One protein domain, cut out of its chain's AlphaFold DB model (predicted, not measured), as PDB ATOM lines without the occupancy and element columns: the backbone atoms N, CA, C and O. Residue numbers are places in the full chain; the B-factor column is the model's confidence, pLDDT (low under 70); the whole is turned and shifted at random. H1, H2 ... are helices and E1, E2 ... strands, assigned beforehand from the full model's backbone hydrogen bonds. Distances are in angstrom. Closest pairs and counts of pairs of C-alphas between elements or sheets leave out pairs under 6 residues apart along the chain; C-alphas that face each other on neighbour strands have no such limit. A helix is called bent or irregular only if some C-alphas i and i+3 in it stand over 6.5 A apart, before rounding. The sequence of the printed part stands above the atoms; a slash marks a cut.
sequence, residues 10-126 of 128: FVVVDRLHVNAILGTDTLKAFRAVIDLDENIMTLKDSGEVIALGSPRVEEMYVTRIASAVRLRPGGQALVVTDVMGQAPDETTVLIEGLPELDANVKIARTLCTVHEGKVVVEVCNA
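AT A GLANCE: This is residues 10 to 126 of the 128 residues of an uncharacterized protein of Phytophthora rubi (UniProt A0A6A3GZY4). The model has two lobes: a larger one in which a seven-stranded sheet curls into a nearly closed barrel, and a smaller one holding the three-stranded sheet E2, E3, E4 and the short helix H1. Residues 14 to 23 and 52 to 59 link the lobes. The printed part has 117 residues, in the order E1, H1, then E2 to E10; the class is mostly strand, though under half of the residues are in named elements. Both sheets are antiparallel, in the orders E8, E10, E6, E5, E1, E7, E9 and E2, E3, E4. The whole is compact, with a radius of gyration of the C-alphas of 15.1 A and spans of 41 by 33 by 24 A.

HOW THE PARTS SIT: E1, residues 10 to 13, is an inner strand, the antiparallel neighbour of E5, residues 60 to 65, with N 12 and O 61 2.8 A apart, and of E7, residues 92 to 97, with N 13 and O 94 2.8 A apart. E5 forms a hairpin with E6, residues 76 to 84, where N 84 and O 62 are 2.7 A apart. E6 pairs with E10, residues 118 to 125, at N 79 and O 121, 2.8 A, and E10 with edge strand E8, residues 105 to 109, at N 108 and O 122, 2.8 A. The other edge strand, E9, residues 111 to 113, pairs with E7 at N 93 and O 112, 2.8 A. This is a folded sheet, bent back on itself into two leaves: E8, E10, E6 face E1, E7, E9, with E5 as the hinge. E8 runs on into E9 across one residue, at 66 degrees. The closest C-alphas of E7 and E8 are those of Gly 97 and Ile 107, 5.8 A apart. E2, residues 33 to 35, E3, residues 40 to 42, and E4, residues 49 to 51, form a meander, each strand the antiparallel neighbour of the one before; N 35 and O 40 are 2.8 A apart, as are N 41 and O 50. H1, residues 24 to 29, is not on either sheet, and every O i to N i+4 pair in it is within hydrogen-bond range.

IN THESE COORDINATES: E1 begins at C-alpha 10, (64.478, 86.111, 23.272). H1 is 8.6 A long. E6, the longest strand by residues, measures 23.8 A from first to last C-alpha, and E10 22.1 A, ending at C-alpha 125, (57.780, 87.960, 37.176). E5 and E7 each measure 16.5 A.

THE WHOLE: The C-alphas of Ser 46 and Ala 68 are the farthest apart, at 42.6 A. The printed part has no cut, and no link is long. Mean pLDDT of the printed part is 73.9; residues 10 to 28, 30, 53 to 61, 67 and 98 to 101 are under 70.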
ATOM      1  N   PHE A  10      63.658  86.965  22.403       39.22
ATOM      2  CA  PHE A  10      64.478  86.111  23.272       39.22
ATOM      3  C   PHE A  10      65.644  85.533  22.477       39.22
ATOM      4  O   PHE A  10      65.552  85.419  21.250       39.22
ATOM      5  N   VAL A  11      66.724  85.173  23.168       38.25
ATOM      6  CA  VAL A  11      67.926  84.591  22.562       38.25
ATOM      7  C   VAL A  11      67.929  83.090  22.805       38.25
ATOM      8  O   VAL A  11      67.652  82.632  23.910       38.25
ATOM      9  N   VAL A  12      68.226  82.336  21.757       39.75
ATOM     10  CA  VAL A  12      68.348  80.882  21.742       39.75
ATOM     11  C   VAL A  12      69.775  80.546  21.352       39.75
ATOM     12  O   VAL A  12      70.267  81.071  20.359       39.75
ATOM     13  N   VAL A  13      70.420  79.653  22.084       41.97
ATOM     14  CA  VAL A  13      71.754  79.141  21.758       41.97
ATOM     15  C   VAL A  13      71.633  77.679  21.361       41.97
ATOM     16  O   VAL A  13      71.074  76.886  22.116       41.97
ATOM     17  N   ASP A  14      72.159  77.339  20.186       40.75
ATOM     18  CA  ASP A  14      71.983  76.032  19.543       40.75
ATOM     19  C   ASP A  14      72.754  74.905  20.237       40.75
ATOM     20  O   ASP A  14      72.256  73.790  20.344       40.75
ATOM     21  N   ARG A  15      73.969  75.162  20.744       40.16
ATOM     22  CA  ARG A  15      74.805  74.135  21.390       40.16
ATOM     23  C   ARG A  15      75.771  74.768  22.383       40.16
ATOM     24  O   ARG A  15      76.610  75.575  21.994       40.16
ATOM     25  N   LEU A  16      75.697  74.361  23.650       37.72
ATOM     26  CA  LEU A  16      76.745  74.645  24.630       37.72
ATOM     27  C   LEU A  16      77.852  73.594  24.467       37.72
ATOM     28  O   LEU A  16      77.720  72.465  24.944       37.72
ATOM     29  N   HIS A  17      78.944  73.949  23.788       38.41
ATOM     30  CA  HIS A  17      80.151  73.119  23.779       38.41
ATOM     31  C   HIS A  17      80.872  73.233  25.124       38.41
ATOM     32  O   HIS A  17      81.786  74.033  25.313       38.41
ATOM     33  N   VAL A  18      80.470  72.387  26.065       38.22
ATOM     34  CA  VAL A  18      81.351  71.957  27.147       38.22
ATOM     35  C   VAL A  18      82.408  71.041  26.519       38.22
ATOM     36  O   VAL A  18      82.081  70.250  25.638       38.22
ATOM     37  N   ASN A  19      83.664  71.071  26.973       34.16
ATOM     38  CA  ASN A  19      84.735  70.152  26.528       34.16
ATOM     39  C   ASN A  19      84.454  68.649  26.817       34.16
ATOM     40  O   ASN A  19      85.337  67.804  26.700       34.16
ATOM     41  N   ALA A  20      83.216  68.319  27.177       39.22
ATOM     42  CA  ALA A  20      82.617  67.005  27.208       39.22
ATOM     43  C   ALA A  20      81.310  67.081  26.395       39.22
ATOM     44  O   ALA A  20      80.347  67.718  26.824       39.22
ATOM     45  N   ILE A  21      81.261  66.439  25.223       44.00
ATOM     46  CA  ILE A  21      79.995  66.215  24.511       44.00
ATOM     47  C   ILE A  21      79.246  65.129  25.286       44.00
ATOM     48  O   ILE A  21      79.374  63.938  25.008       44.00
ATOM     49  N   LEU A  22      78.512  65.536  26.317       49.25
ATOM     50  CA  LEU A  22      77.576  64.674  27.024       49.25
ATOM     51  C   LEU A  22      76.194  64.892  26.414       49.25
ATOM     52  O   LEU A  22      75.706  66.018  26.360       49.25
ATOM     53  N   GLY A  23      75.558  63.815  25.955       51.97
ATOM     54  CA  GLY A  23      74.137  63.861  25.619       51.97
ATOM     55  C   GLY A  23      73.315  64.273  26.844       51.97
ATOM     56  O   GLY A  23      73.699  63.994  27.984       51.97
ATOM     57  N   THR A  24      72.174  64.927  26.634       55.53
ATOM     58  CA  THR A  24      71.263  65.342  27.718       55.53
ATOM     59  C   THR A  24      70.773  64.160  28.555       55.53
ATOM     60  O   THR A  24      70.636  64.288  29.772       55.53
ATOM     61  N   ASP A  25      70.616  62.987  27.941       56.28
ATOM     62  CA  ASP A  25      70.329  61.727  28.634       56.28
ATOM     63  C   ASP A  25      71.426  61.354  29.637       56.28
ATOM     64  O   ASP A  25      71.144  60.936  30.761       56.28
ATOM     65  N   THR A  26      72.686  61.577  29.264       57.81
ATOM     66  CA  THR A  26      73.848  61.335  30.119       57.81
ATOM     67  C   THR A  26      73.886  62.333  31.277       57.81
ATOM     68  O   THR A  26      74.038  61.931  32.428       57.81
ATOM     69  N   LEU A  27      73.653  63.626  31.016       68.12
ATOM     70  CA  LEU A  27      73.559  64.650  32.069       68.12
ATOM     71  C   LEU A  27      72.430  64.354  33.067       68.12
ATOM     72  O   LEU A  27      72.600  64.531  34.275       68.12
ATOM     73  N   LYS A  28      71.292  63.858  32.571       68.19
ATOM     74  CA  LYS A  28      70.147  63.449  33.390       68.19
ATOM     75  C   LYS A  28      70.475  62.234  34.256       68.19
ATOM     76  O   LYS A  28      70.132  62.241  35.438       68.19
ATOM     77  N   ALA A  29      71.149  61.228  33.698       70.19
ATOM     78  CA  ALA A  29      71.563  60.032  34.429       70.19
ATOM     79  C   ALA A  29      72.513  60.360  35.591       70.19
ATOM     80  O   ALA A  29      72.375  59.778  36.660       70.19
ATOM     81  N   PHE A  30      73.413  61.331  35.406       66.06
ATOM     82  CA  PHE A  30      74.365  61.764  36.438       66.06
ATOM     83  C   PHE A  30      73.872  62.918  37.318       66.06
ATOM     84  O   PHE A  30      74.622  63.430  38.156       66.06
ATOM     85  N   ARG A  31      72.623  63.365  37.111       78.56
ATOM     86  CA  ARG A  31      72.013  64.504  37.817       78.56
ATOM     87  C   ARG A  31      72.950  65.719  37.837       78.56
ATOM     88  O   ARG A  31      73.106  66.377  38.868       78.56
ATOM     89  N   ALA A  32      73.592  65.975  36.701       79.38
ATOM     90  CA  ALA A  32      74.592  67.019  36.568       79.38
ATOM     91  C   ALA A  32      73.979  68.408  36.814       79.38
ATOM     92  O   ALA A  32      72.844  68.685  36.419       79.38
ATOM     93  N   VAL A  33      74.736  69.282  37.471       80.56
ATOM     94  CA  VAL A  33      74.428  70.710  37.617       80.56
ATOM     95  C   VAL A  33      75.513  71.493  36.909       80.56
ATOM     96  O   VAL A  33      76.684  71.301  37.217       80.56
ATOM     97  N   ILE A  34      75.124  72.356  35.979       78.81
ATOM     98  CA  ILE A  34      76.036  73.246  35.264       78.81
ATOM     99  C   ILE A  34      75.901  74.635  35.877       78.81
ATOM    100  O   ILE A  34      74.800  75.185  35.915       78.81
ATOM    101  N   ASP A  35      77.017  75.168  36.352       78.75
ATOM    102  CA  ASP A  35      77.169  76.560  36.742       78.75
ATOM    103  C   ASP A  35      77.904  77.280  35.608       78.75
ATOM    104  O   ASP A  35      79.068  76.990  35.319       78.75
ATOM    105  N   LEU A  36      77.186  78.154  34.904       71.44
ATOM    106  CA  LEU A  36      77.729  78.907  33.774       71.44
ATOM    107  C   LEU A  36      78.581  80.098  34.228       71.44
ATOM    108  O   LEU A  36      79.484  80.482  33.487       71.44
ATOM    109  N   ASP A  37      78.328  80.646  35.421       71.38
ATOM    110  CA  ASP A  37      79.075  81.788  35.959       71.38
ATOM    111  C   ASP A  37      80.470  81.338  36.401       71.38
ATOM    112  O   ASP A  37      81.482  81.940  36.041       71.38
ATOM    113  N   GLU A  38      80.526  80.217  37.119       78.75
ATOM    114  CA  GLU A  38      81.774  79.593  37.569       78.75
ATOM    115  C   GLU A  38      82.403  78.693  36.494       78.75
ATOM    116  O   GLU A  38      83.541  78.241  36.630       78.75
ATOM    117  N   ASN A  39      81.675  78.436  35.404       76.62
ATOM    118  CA  ASN A  39      82.092  77.583  34.298       76.62
ATOM    119  C   ASN A  39      82.501  76.170  34.767       76.62
ATOM    120  O   ASN A  39      83.542  75.631  34.379       76.62
ATOM    121  N   ILE A  40      81.673  75.564  35.620       80.44
ATOM    122  CA  ILE A  40      81.875  74.223  36.190       80.44
ATOM    123  C   ILE A  40      80.625  73.354  36.030       80.44
ATOM    124  O   ILE A  40      79.495  73.835  35.995       80.44
ATOM    125  N   MET A  41      80.815  72.040  35.982       84.44
ATOM    126  CA  MET A  41      79.741  71.057  36.096       84.44
ATOM    127  C   MET A  41      79.993  70.175  37.309       84.44
ATOM    128  O   MET A  41      81.075  69.620  37.461       84.44
ATOM    129  N   THR A  42      78.977  70.003  38.145       84.81
ATOM    130  CA  THR A  42      79.019  69.107  39.301       84.81
ATOM    131  C   THR A  42      78.143  67.885  39.053       84.81
ATOM    132  O   THR A  42      76.946  68.019  38.785       84.81
ATOM    133  N   LEU A  43      78.714  66.691  39.180       83.94
ATOM    134  CA  LEU A  43      77.973  65.432  39.156       83.94
ATOM    135  C   LEU A  43      77.420  65.170  40.557       83.94
ATOM    136  O   LEU A  43      78.175  64.891  41.484       83.94
ATOM    137  N   LYS A  44      76.102  65.276  40.749       81.06
ATOM    138  CA  LYS A  44      75.508  65.221  42.099       81.06
ATOM    139  C   LYS A  44      75.717  63.893  42.817       81.06
ATOM    140  O   LYS A  44      75.762  63.884  44.042       81.06
ATOM    141  N   ASP A  45      75.816  62.799  42.074       79.75
ATOM    142  CA  ASP A  45      75.908  61.471  42.677       79.75
ATOM    143  C   ASP A  45      77.326  61.153  43.181       79.75
ATOM    144  O   ASP A  45      77.470  60.437  44.169       79.75
ATOM    145  N   SER A  46      78.368  61.716  42.556       83.31
ATOM    146  CA  SER A  46      79.767  61.554  42.986       83.31
ATOM    147  C   SER A  46      80.331  62.767  43.733       83.31
ATOM    148  O   SER A  46      81.324  62.637  44.443       83.31
ATOM    149  N   GLY A  47      79.725  63.946  43.570       84.69
ATOM    150  CA  GLY A  47      80.277  65.228  44.014       84.69
ATOM    151  C   GLY A  47      81.454  65.719  43.164       84.69
ATOM    152  O   GLY A  47      82.092  66.705  43.525       84.69
ATOM    153  N   GLU A  48      81.765  65.041  42.057       83.94
ATOM    154  CA  GLU A  48      82.863  65.413  41.170       83.94
ATOM    155  C   GLU A  48      82.570  66.743  40.474       83.94
ATOM    156  O   GLU A  48      81.479  66.942  39.933       83.94
ATOM    157  N   VAL A  49      83.559  67.640  40.481       85.69
ATOM    158  CA  VAL A  49      83.495  68.954  39.836       85.69
ATOM    159  C   VAL A  49      84.419  68.950  38.628       85.69
ATOM    160  O   VAL A  49      85.625  68.734  38.749       85.69
ATOM    161  N   ILE A  50      83.845  69.207  37.462       81.62
ATOM    162  CA  ILE A  50      84.529  69.223  36.175       81.62
ATOM    163  C   ILE A  50      84.554  70.668  35.684       81.62
ATOM    164  O   ILE A  50      83.502  71.281  35.507       81.62
ATOM    165  N   ALA A  51      85.749  71.212  35.456       79.88
ATOM    166  CA  ALA A  51      85.895  72.522  34.833       79.88
ATOM    167  C   ALA A  51      85.400  72.457  33.385       79.88
ATOM    168  O   ALA A  51      85.834  71.607  32.600       79.88
ATOM    169  N   LEU A  52      84.493  73.357  33.030       73.06
ATOM    170  CA  LEU A  52      84.028  73.493  31.662       73.06
ATOM    171  C   LEU A  52      85.039  74.352  30.895       73.06
ATOM    172  O   LEU A  52      85.742  75.195  31.452       73.06
ATOM    173  N   GLY A  53      85.178  74.087  29.595       68.62
ATOM    174  CA  GLY A  53      85.941  74.971  28.711       68.62
ATOM    175  C   GLY A  53      85.237  76.320  28.576       68.62
ATOM    176  O   GLY A  53      84.139  76.493  29.091       68.62
ATOM    177  N   SER A  54      85.833  77.285  27.879       62.16
ATOM    178  CA  SER A  54      85.126  78.540  27.600       62.16
ATOM    179  C   SER A  54      83.805  78.243  26.877       62.16
ATOM    180  O   SER A  54      83.845  77.532  25.866       62.16
ATOM    181  N   PRO A  55      82.658  78.763  27.353       59.22
ATOM    182  CA  PRO A  55      81.393  78.562  26.669       59.22
ATOM    183  C   PRO A  55      81.494  79.150  25.262       59.22
ATOM    184  O   PRO A  55      81.965  80.273  25.062       59.22
ATOM    185  N   ARG A  56      81.090  78.363  24.267       56.72
ATOM    186  CA  ARG A  56      81.044  78.782  22.867       56.72
ATOM    187  C   ARG A  56      79.613  78.666  22.384       56.72
ATOM    188  O   ARG A  56      79.004  77.610  22.515       56.72
ATOM    189  N   VAL A  57      79.103  79.768  21.846       61.56
ATOM    190  CA  VAL A  57      77.826  79.823  21.136       61.56
ATOM    191  C   VAL A  57      78.125  79.471  19.685       61.56
ATOM    192  O   VAL A  57      78.786  80.243  18.996       61.56
ATOM    193  N   GLU A  58      77.699  78.286  19.252       60.34
ATOM    194  CA  GLU A  58      77.845  77.871  17.848       60.34
ATOM    195  C   GLU A  58      76.900  78.667  16.948       60.34
ATOM    196  O   GLU A  58      77.311  79.231  15.937       60.34
ATOM    197  N   GLU A  59      75.634  78.757  17.353       65.44
ATOM    198  CA  GLU A  59      74.604  79.445  16.592       65.44
ATOM    199  C   GLU A  59      73.579  80.069  17.535       65.44
ATOM    200  O   GLU A  59      73.282  79.537  18.611       65.44
ATOM    201  N   MET A  60      73.090  81.244  17.142       65.94
ATOM    202  CA  MET A  60      72.159  82.039  17.925       65.94
ATOM    203  C   MET A  60      70.868  82.222  17.136       65.94
ATOM    204  O   MET A  60      70.877  82.813  16.055       65.94
ATOM    205  N   TYR A  61      69.755  81.764  17.697       69.81
ATOM    206  CA  TYR A  61      68.429  81.980  17.135       69.81
ATOM    207  C   TYR A  61      67.651  82.987  17.968       69.81
ATOM    208  O   TYR A  61      67.879  83.177  19.160       69.81
ATOM    209  N   VAL A  62      66.711  83.662  17.326       74.56
ATOM    210  CA  VAL A  62      65.787  84.556  18.015       74.56
ATOM    211  C   VAL A  62      64.510  83.781  18.292       74.56
ATOM    212  O   VAL A  62      63.997  83.146  17.384       74.56
ATOM    213  N   THR A  63      63.946  83.845  19.495       71.62
ATOM    214  CA  THR A  63      62.583  83.344  19.733       71.62
ATOM    215  C   THR A  63      61.583  84.464  19.948       71.62
ATOM    216  O   THR A  63      61.888  85.519  20.511       71.62
ATOM    217  N   ARG A  64      60.358  84.225  19.481       76.69
ATOM    218  CA  ARG A  64      59.230  85.142  19.624       76.69
ATOM    219  C   ARG A  64      58.098  84.451  20.360       76.69
ATOM    220  O   ARG A  64      57.671  83.375  19.966       76.69
ATOM    221  N   ILE A  65      57.576  85.091  21.403       77.56
ATOM    222  CA  ILE A  65      56.384  84.595  22.093       77.56
ATOM    223  C   ILE A  65      55.216  84.495  21.105       77.56
ATOM    224  O   ILE A  65      54.798  85.504  20.533       77.56
ATOM    225  N   ALA A  66      54.677  83.284  20.948       71.94
ATOM    226  CA  ALA A  66      53.562  83.012  20.047       71.94
ATOM    227  C   ALA A  66      52.234  83.569  20.593       71.94
ATOM    228  O   ALA A  66      51.340  83.921  19.826       71.94
ATOM    229  N   SER A  67      52.101  83.682  21.923       69.56
ATOM    230  CA  SER A  67      50.899  84.199  22.586       69.56
ATOM    231  C   SER A  67      51.221  85.044  23.815       69.56
ATOM    232  O   SER A  67      51.963  84.620  24.695       69.56
ATOM    233  N   ALA A  68      50.605  86.224  23.913       71.88
ATOM    234  CA  ALA A  68      50.776  87.115  25.056       71.88
ATOM    235  C   ALA A  68      50.287  86.464  26.362       71.88
ATOM    236  O   ALA A  68      49.189  85.907  26.419       71.88
ATOM    237  N   VAL A  69      51.079  86.599  27.428       79.00
ATOM    238  CA  VAL A  69      50.746  86.113  28.771       79.00
ATOM    239  C   VAL A  69      50.848  87.262  29.769       79.00
ATOM    240  O   VAL A  69      51.766  88.075  29.709       79.00
ATOM    241  N   ARG A  70      49.881  87.349  30.687       83.38
ATOM    242  CA  ARG A  70      49.897  88.317  31.790       83.38
ATOM    243  C   ARG A  70      50.439  87.654  33.048       83.38
ATOM    244  O   ARG A  70      49.801  86.752  33.583       83.38
ATOM    245  N   LEU A  71      51.569  88.146  33.543       84.81
ATOM    246  CA  LEU A  71      52.171  87.701  34.797       84.81
ATOM    247  C   LEU A  71      51.900  88.729  35.899       84.81
ATOM    248  O   LEU A  71      52.265  89.897  35.777       84.81
ATOM    249  N   ARG A  72      51.258  88.291  36.985       89.88
ATOM    250  CA  ARG A  72      51.179  89.083  38.225       89.88
ATOM    251  C   ARG A  72      52.551  89.099  38.921       89.88
ATOM    252  O   ARG A  72      53.348  88.212  38.620       89.88
ATOM    253  N   PRO A  73      52.823  90.043  39.840       90.94
ATOM    254  CA  PRO A  73      53.985  89.962  40.728       90.94
ATOM    255  C   PRO A  73      54.109  88.574  41.375       90.94
ATOM    256  O   PRO A  73      53.097  87.992  41.775       90.94
ATOM    257  N   GLY A  74      55.318  88.007  41.375       88.81
ATOM    258  CA  GLY A  74      55.614  86.635  41.809       88.81
ATOM    259  C   GLY A  74      55.056  85.515  40.915       88.81
ATOM    260  O   GLY A  74      55.214  84.338  41.231       88.81
ATOM    261  N   GLY A  75      54.362  85.842  39.823       89.38
ATOM    262  CA  GLY A  75      53.704  84.873  38.950       89.38
ATOM    263  C   GLY A  75      54.658  84.192  37.969       89.38
ATOM    264  O   GLY A  75      55.650  84.778  37.540       89.38
ATOM    265  N   GLN A  76      54.304  82.975  37.552       91.06
ATOM    266  CA  GLN A  76      55.025  82.201  36.537       91.06
ATOM    267  C   GLN A  76      54.064  81.689  35.463       91.06
ATOM    268  O   GLN A  76      52.882  81.460  35.739       91.06
ATOM    269  N   ALA A  77      54.566  81.493  34.247       87.56
ATOM    270  CA  ALA A  77      53.826  80.845  33.174       87.56
ATOM    271  C   ALA A  77      54.749  80.108  32.205       87.56
ATOM    272  O   ALA A  77      55.887  80.512  31.973       87.56
ATOM    273  N   LEU A  78      54.203  79.060  31.588       88.44
ATOM    274  CA  LEU A  78      54.793  78.417  30.422       88.44
ATOM    275  C   LEU A  78      54.286  79.117  29.163       88.44
ATOM    276  O   LEU A  78      53.080  79.316  28.998       88.44
ATOM    277  N   VAL A  79      55.208  79.488  28.282       85.38
ATOM    278  CA  VAL A  79      54.922  80.220  27.052       85.38
ATOM    279  C   VAL A  79      55.526  79.467  25.881       85.38
ATOM    280  O   VAL A  79      56.708  79.140  25.888       85.38
ATOM    281  N   VAL A  80      54.711  79.202  24.865       87.25
ATOM    282  CA  VAL A  80      55.213  78.683  23.593       87.25
ATOM    283  C   VAL A  80      55.825  79.842  22.822       87.25
ATOM    284  O   VAL A  80      55.185  80.886  22.641       87.25
ATOM    285  N   THR A  81      57.055  79.665  22.366       85.44
ATOM    286  CA  THR A  81      57.746  80.628  21.519       85.44
ATOM    287  C   THR A  81      58.152  79.964  20.210       85.44
ATOM    288  O   THR A  81      58.468  78.776  20.167       85.44
ATOM    289  N   ASP A  82      58.082  80.727  19.126       85.88
ATOM    290  CA  ASP A  82      58.529  80.303  17.805       85.88
ATOM    291  C   ASP A  82      60.020  80.616  17.667       85.88
ATOM    292  O   ASP A  82      60.441  81.747  17.934       85.88
ATOM    293  N   VAL A  83      60.810  79.626  17.255       85.50
ATOM    294  CA  VAL A  83      62.235  79.765  16.952       85.50
ATOM    295  C   VAL A  83      62.380  80.341  15.548       85.50
ATOM    296  O   VAL A  83      62.008  79.732  14.549       85.50
ATOM    297  N   MET A  84      62.926  81.547  15.466       79.25
ATOM    298  CA  MET A  84      63.233  82.225  14.216       79.25
ATOM    299  C   MET A  84      64.550  81.665  13.674       79.25
ATOM    300  O   MET A  84      65.623  81.990  14.181       79.25
ATOM    301  N   GLY A  85      64.462  80.830  12.641       77.75
ATOM    302  CA  GLY A  85      65.614  80.199  11.996       77.75
ATOM    303  C   GLY A  85      65.325  78.760  11.585       77.75
ATOM    304  O   GLY A  85      64.171  78.386  11.383       77.75
ATOM    305  N   GLN A  86      66.381  77.963  11.424       79.44
ATOM    306  CA  GLN A  86      66.311  76.534  11.101       79.44
ATOM    307  C   GLN A  86      67.055  75.716  12.165       79.44
ATOM    308  O   GLN A  86      67.877  74.868  11.831       79.44
ATOM    309  N   ALA A  87      66.761  75.987  13.443       80.88
ATOM    310  CA  ALA A  87      67.238  75.141  14.529       80.88
ATOM    311  C   ALA A  87      66.723  73.705  14.298       80.88
ATOM    312  O   ALA A  87      65.518  73.542  14.064       80.88
ATOM    313  N   PRO A  88      67.589  72.676  14.318       82.50
ATOM    314  CA  PRO A  88      67.156  71.309  14.074       82.50
ATOM    315  C   PRO A  88      66.170  70.841  15.144       82.50
ATOM    316  O   PRO A  88      66.276  71.208  16.317       82.50
ATOM    317  N   ASP A  89      65.230  69.996  14.740       85.38
ATOM    318  CA  ASP A  89      64.269  69.398  15.662       85.38
ATOM    319  C   ASP A  89      64.973  68.523  16.710       85.38
ATOM    320  O   ASP A  89      66.040  67.966  16.439       85.38
ATOM    321  N   GLU A  90      64.396  68.423  17.909       83.69
ATOM    322  CA  GLU A  90      64.971  67.725  19.073       83.69
ATOM    323  C   GLU A  90      66.294  68.322  19.597       83.69
ATOM    324  O   GLU A  90      66.947  67.753  20.479       83.69
ATOM    325  N   THR A  91      66.697  69.501  19.112       79.62
ATOM    326  CA  THR A  91      67.891  70.184  19.622       79.62
ATOM    327  C   THR A  91      67.608  70.794  20.987       79.62
ATOM    328  O   THR A  91      66.607  71.484  21.194       79.62
ATOM    329  N   THR A  92      68.511  70.548  21.938       78.12
ATOM    330  CA  THR A  92      68.480  71.216  23.241       78.12
ATOM    331  C   THR A  92      69.141  72.574  23.126       78.12
ATOM    332  O   THR A  92      70.327  72.665  22.824       78.12
ATOM    333  N   VAL A  93      68.377  73.612  23.431       76.06
ATOM    334  CA  VAL A  93      68.797  75.001  23.335       76.06
ATOM    335  C   VAL A  93      68.801  75.672  24.702       76.06
ATOM    336  O   VAL A  93      67.966  75.376  25.563       76.06
ATOM    337  N   LEU A  94      69.730  76.606  24.892       77.12
ATOM    338  CA  LEU A  94      69.716  77.517  26.033       77.12
ATOM    339  C   LEU A  94      68.938  78.781  25.649       77.12
ATOM    340  O   LEU A  94      69.249  79.430  24.655       77.12
ATOM    341  N   ILE A  95      67.918  79.109  26.431       77.12
ATOM    342  CA  ILE A  95      67.060  80.278  26.293       77.12
ATOM    343  C   ILE A  95      67.465  81.298  27.341       77.12
ATOM    344  O   ILE A  95      67.351  81.051  28.545       77.12
ATOM    345  N   GLU A  96      67.867  82.467  26.869       75.25
ATOM    346  CA  GLU A  96      68.217  83.597  27.713       75.25
ATOM    347  C   GLU A  96      67.218  84.740  27.518       75.25
ATOM    348  O   GLU A  96      66.713  85.011  26.420       75.25
ATOM    349  N   GLY A  97      66.901  85.410  28.628       72.94
ATOM    350  CA  GLY A  97      66.132  86.644  28.596       72.94
ATOM    351  C   GLY A  97      66.997  87.768  28.041       72.94
ATOM    352  O   GLY A  97      68.142  87.928  28.455       72.94
ATOM    353  N   LEU A  98      66.448  88.559  27.124       66.94
ATOM    354  CA  LEU A  98      67.165  89.714  26.606       66.94
ATOM    355  C   LEU A  98      67.387  90.779  27.692       66.94
ATOM    356  O   LEU A  98      66.476  91.019  28.491       66.94
ATOM    357  N   PRO A  99      68.533  91.485  27.685       63.09
ATOM    358  CA  PRO A  99      68.773  92.606  28.593       63.09
ATOM    359  C   PRO A  99      67.730  93.724  28.465       63.09
ATOM    360  O   PRO A  99      67.484  94.437  29.436       63.09
ATOM    361  N   GLU A 100      67.101  93.883  27.293       64.94
ATOM    362  CA  GLU A 100      66.059  94.896  27.058       64.94
ATOM    363  C   GLU A 100      64.663  94.484  27.568       64.94
ATOM    364  O   GLU A 100      63.689  95.244  27.454       64.94
ATOM    365  N   LEU A 101      64.521  93.274  28.113       68.06
ATOM    366  CA  LEU A 101      63.303  92.851  28.795       68.06
ATOM    367  C   LEU A 101      63.128  93.636  30.108       68.06
ATOM    368  O   LEU A 101      64.084  94.154  30.676       68.06
ATOM    369  N   ASP A 102      61.887  93.751  30.594       71.81
ATOM    370  CA  ASP A 102      61.638  94.289  31.935       71.81
ATOM    371  C   ASP A 102      62.510  93.536  32.950       71.81
ATOM    372  O   ASP A 102      62.502  92.306  32.973       71.81
ATOM    373  N   ALA A 103      63.266  94.267  33.775       77.88
ATOM    374  CA  ALA A 103      64.236  93.687  34.704       77.88
ATOM    375  C   ALA A 103      63.615  92.668  35.675       77.88
ATOM    376  O   ALA A 103      64.329  91.798  36.186       77.88
ATOM    377  N   ASN A 104      62.303  92.756  35.909       83.50
ATOM    378  CA  ASN A 104      61.554  91.835  36.754       83.50
ATOM    379  C   ASN A 104      61.140  90.556  36.024       83.50
ATOM    380  O   ASN A 104      60.850  89.562  36.679       83.50
ATOM    381  N   VAL A 105      61.105  90.535  34.693       82.31
ATOM    382  CA  VAL A 105      60.743  89.330  33.942       82.31
ATOM    383  C   VAL A 105      61.998  88.491  33.707       82.31
ATOM    384  O   VAL A 105      62.956  88.944  33.084       82.31
ATOM    385  N   LYS A 106      61.998  87.256  34.209       84.88
ATOM    386  CA  LYS A 106      63.125  86.318  34.106       84.88
ATOM    387  C   LYS A 106      62.706  85.029  33.412       84.88
ATOM    388  O   LYS A 106      61.540  84.635  33.448       84.88
ATOM    389  N   ILE A 107      63.681  84.359  32.811       84.50
ATOM    390  CA  ILE A 107      63.530  82.983  32.340       84.50
ATOM    391  C   ILE A 107      63.841  82.056  33.512       84.50
ATOM    392  O   ILE A 107      64.951  82.069  34.035       84.50
ATOM    393  N   ALA A 108      62.851  81.280  33.945       83.19
ATOM    394  CA  ALA A 108      63.005  80.308  35.025       83.19
ATOM    395  C   ALA A 108      63.542  78.961  34.512       83.19
ATOM    396  O   ALA A 108      64.251  78.264  35.235       83.19
ATOM    397  N   ARG A 109      63.233  78.608  33.256       78.44
ATOM    398  CA  ARG A 109      63.742  77.404  32.585       78.44
ATOM    399  C   ARG A 109      64.510  77.786  31.334       78.44
ATOM    400  O   ARG A 109      63.911  78.114  30.316       78.44
ATOM    401  N   THR A 110      65.830  77.738  31.442       74.81
ATOM    402  CA  THR A 110      66.742  78.151  30.378       74.81
ATOM    403  C   THR A 110      67.036  77.010  29.405       74.81
ATOM    404  O   THR A 110      67.122  77.258  28.217       74.81
ATOM    405  N   LEU A 111      67.100  75.746  29.833       77.94
ATOM    406  CA  LEU A 111      67.272  74.614  28.909       77.94
ATOM    407  C   LEU A 111      65.924  74.118  28.372       77.94
ATOM    408  O   LEU A 111      65.079  73.648  29.139       77.94
ATOM    409  N   CYS A 112      65.738  74.217  27.057       81.44
ATOM    410  CA  CYS A 112      64.520  73.825  26.346       81.44
ATOM    411  C   CYS A 112      64.851  72.914  25.158       81.44
ATOM    412  O   CYS A 112      65.965  72.944  24.650       81.44
ATOM    413  N   THR A 113      63.873  72.142  24.686       84.50
ATOM    414  CA  THR A 113      63.997  71.346  23.455       84.50
ATOM    415  C   THR A 113      63.167  71.983  22.353       84.50
ATOM    416  O   THR A 113      62.022  72.382  22.597       84.50
ATOM    417  N   VAL A 114      63.749  72.101  21.160       86.81
ATOM    418  CA  VAL A 114      63.036  72.529  19.954       86.81
ATOM    419  C   VAL A 114      62.162  71.382  19.462       86.81
ATOM    420  O   VAL A 114      62.662  70.286  19.233       86.81
ATOM    421  N   HIS A 115      60.874  71.660  19.282       90.00
ATOM    422  CA  HIS A 115      59.923  70.762  18.636       90.00
ATOM    423  C   HIS A 115      59.152  71.533  17.566       90.00
ATOM    424  O   HIS A 115      58.496  72.532  17.871       90.00
ATOM    425  N   GLU A 116      59.252  71.099  16.314       90.75
ATOM    426  CA  GLU A 116      58.611  71.717  15.146       90.75
ATOM    427  C   GLU A 116      58.888  73.233  15.046       90.75
ATOM    428  O   GLU A 116      58.003  74.042  14.754       90.75
ATOM    429  N   GLY A 117      60.127  73.642  15.341       87.50
ATOM    430  CA  GLY A 117      60.535  75.051  15.340       87.50
ATOM    431  C   GLY A 117      59.948  75.880  16.490       87.50
ATOM    432  O   GLY A 117      59.942  77.108  16.419       87.50
ATOM    433  N   LYS A 118      59.445  75.242  17.550       89.44
ATOM    434  CA  LYS A 118      58.908  75.893  18.751       89.44
ATOM    435  C   LYS A 118      59.647  75.431  19.996       89.44
ATOM    436  O   LYS A 118      60.152  74.317  20.051       89.44
ATOM    437  N   VAL A 119      59.648  76.265  21.029       87.81
ATOM    438  CA  VAL A 119      60.132  75.901  22.368       87.81
ATOM    439  C   VAL A 119      59.128  76.344  23.428       87.81
ATOM    440  O   VAL A 119      58.419  77.338  23.266       87.81
ATOM    441  N   VAL A 120      59.044  75.595  24.527       87.75
ATOM    442  CA  VAL A 120      58.231  75.968  25.692       87.75
ATOM    443  C   VAL A 120      59.143  76.568  26.748       87.75
ATOM    444  O   VAL A 120      59.949  75.862  27.348       87.75
ATOM    445  N   VAL A 121      58.982  77.862  27.000       85.94
ATOM    446  CA  VAL A 121      59.816  78.630  27.925       85.94
ATOM    447  C   VAL A 121      59.032  78.926  29.196       85.94
ATOM    448  O   VAL A 121      57.886  79.374  29.142       85.94
ATOM    449  N   GLU A 122      59.648  78.702  30.353       87.31
ATOM    450  CA  GLU A 122      59.083  79.118  31.634       87.31
ATOM    451  C   GLU A 122      59.553  80.535  31.968       87.31
ATOM    452  O   GLU A 122      60.750  80.779  32.131       87.31
ATOM    453  N   VAL A 123      58.607  81.462  32.073       86.81
ATOM    454  CA  VAL A 123      58.858  82.879  32.348       86.81
ATOM    455  C   VAL A 123      58.248  83.236  33.699       86.81
ATOM    456  O   VAL A 123      57.118  82.840  33.999       86.81
ATOM    457  N   CYS A 124      58.965  84.003  34.514       88.31
ATOM    458  CA  CYS A 124      58.484  84.482  35.804       88.31
ATOM    459  C   CYS A 124      58.589  86.000  35.932       88.31
ATOM    460  O   CYS A 124      59.439  86.634  35.314       88.31
ATOM    461  N   ASN A 125      57.703  86.576  36.739       89.94
ATOM    462  CA  ASN A 125      57.780  87.960  37.176       89.94
ATOM    463  C   ASN A 125      58.296  87.994  38.621       89.94
ATOM    464  O   ASN A 125      57.579  87.635  39.551       89.94
ATOM    465  N   ALA A 126      59.537  88.434  38.794       88.31
ATOM    466  CA  ALA A 126      60.249  88.541  40.060       88.31
ATOM    467  C   ALA A 126      59.933  89.826  40.847       88.31
ATOM    468  O   ALA A 126      60.532  90.052  41.898       88.31
TER     469      ALA A 126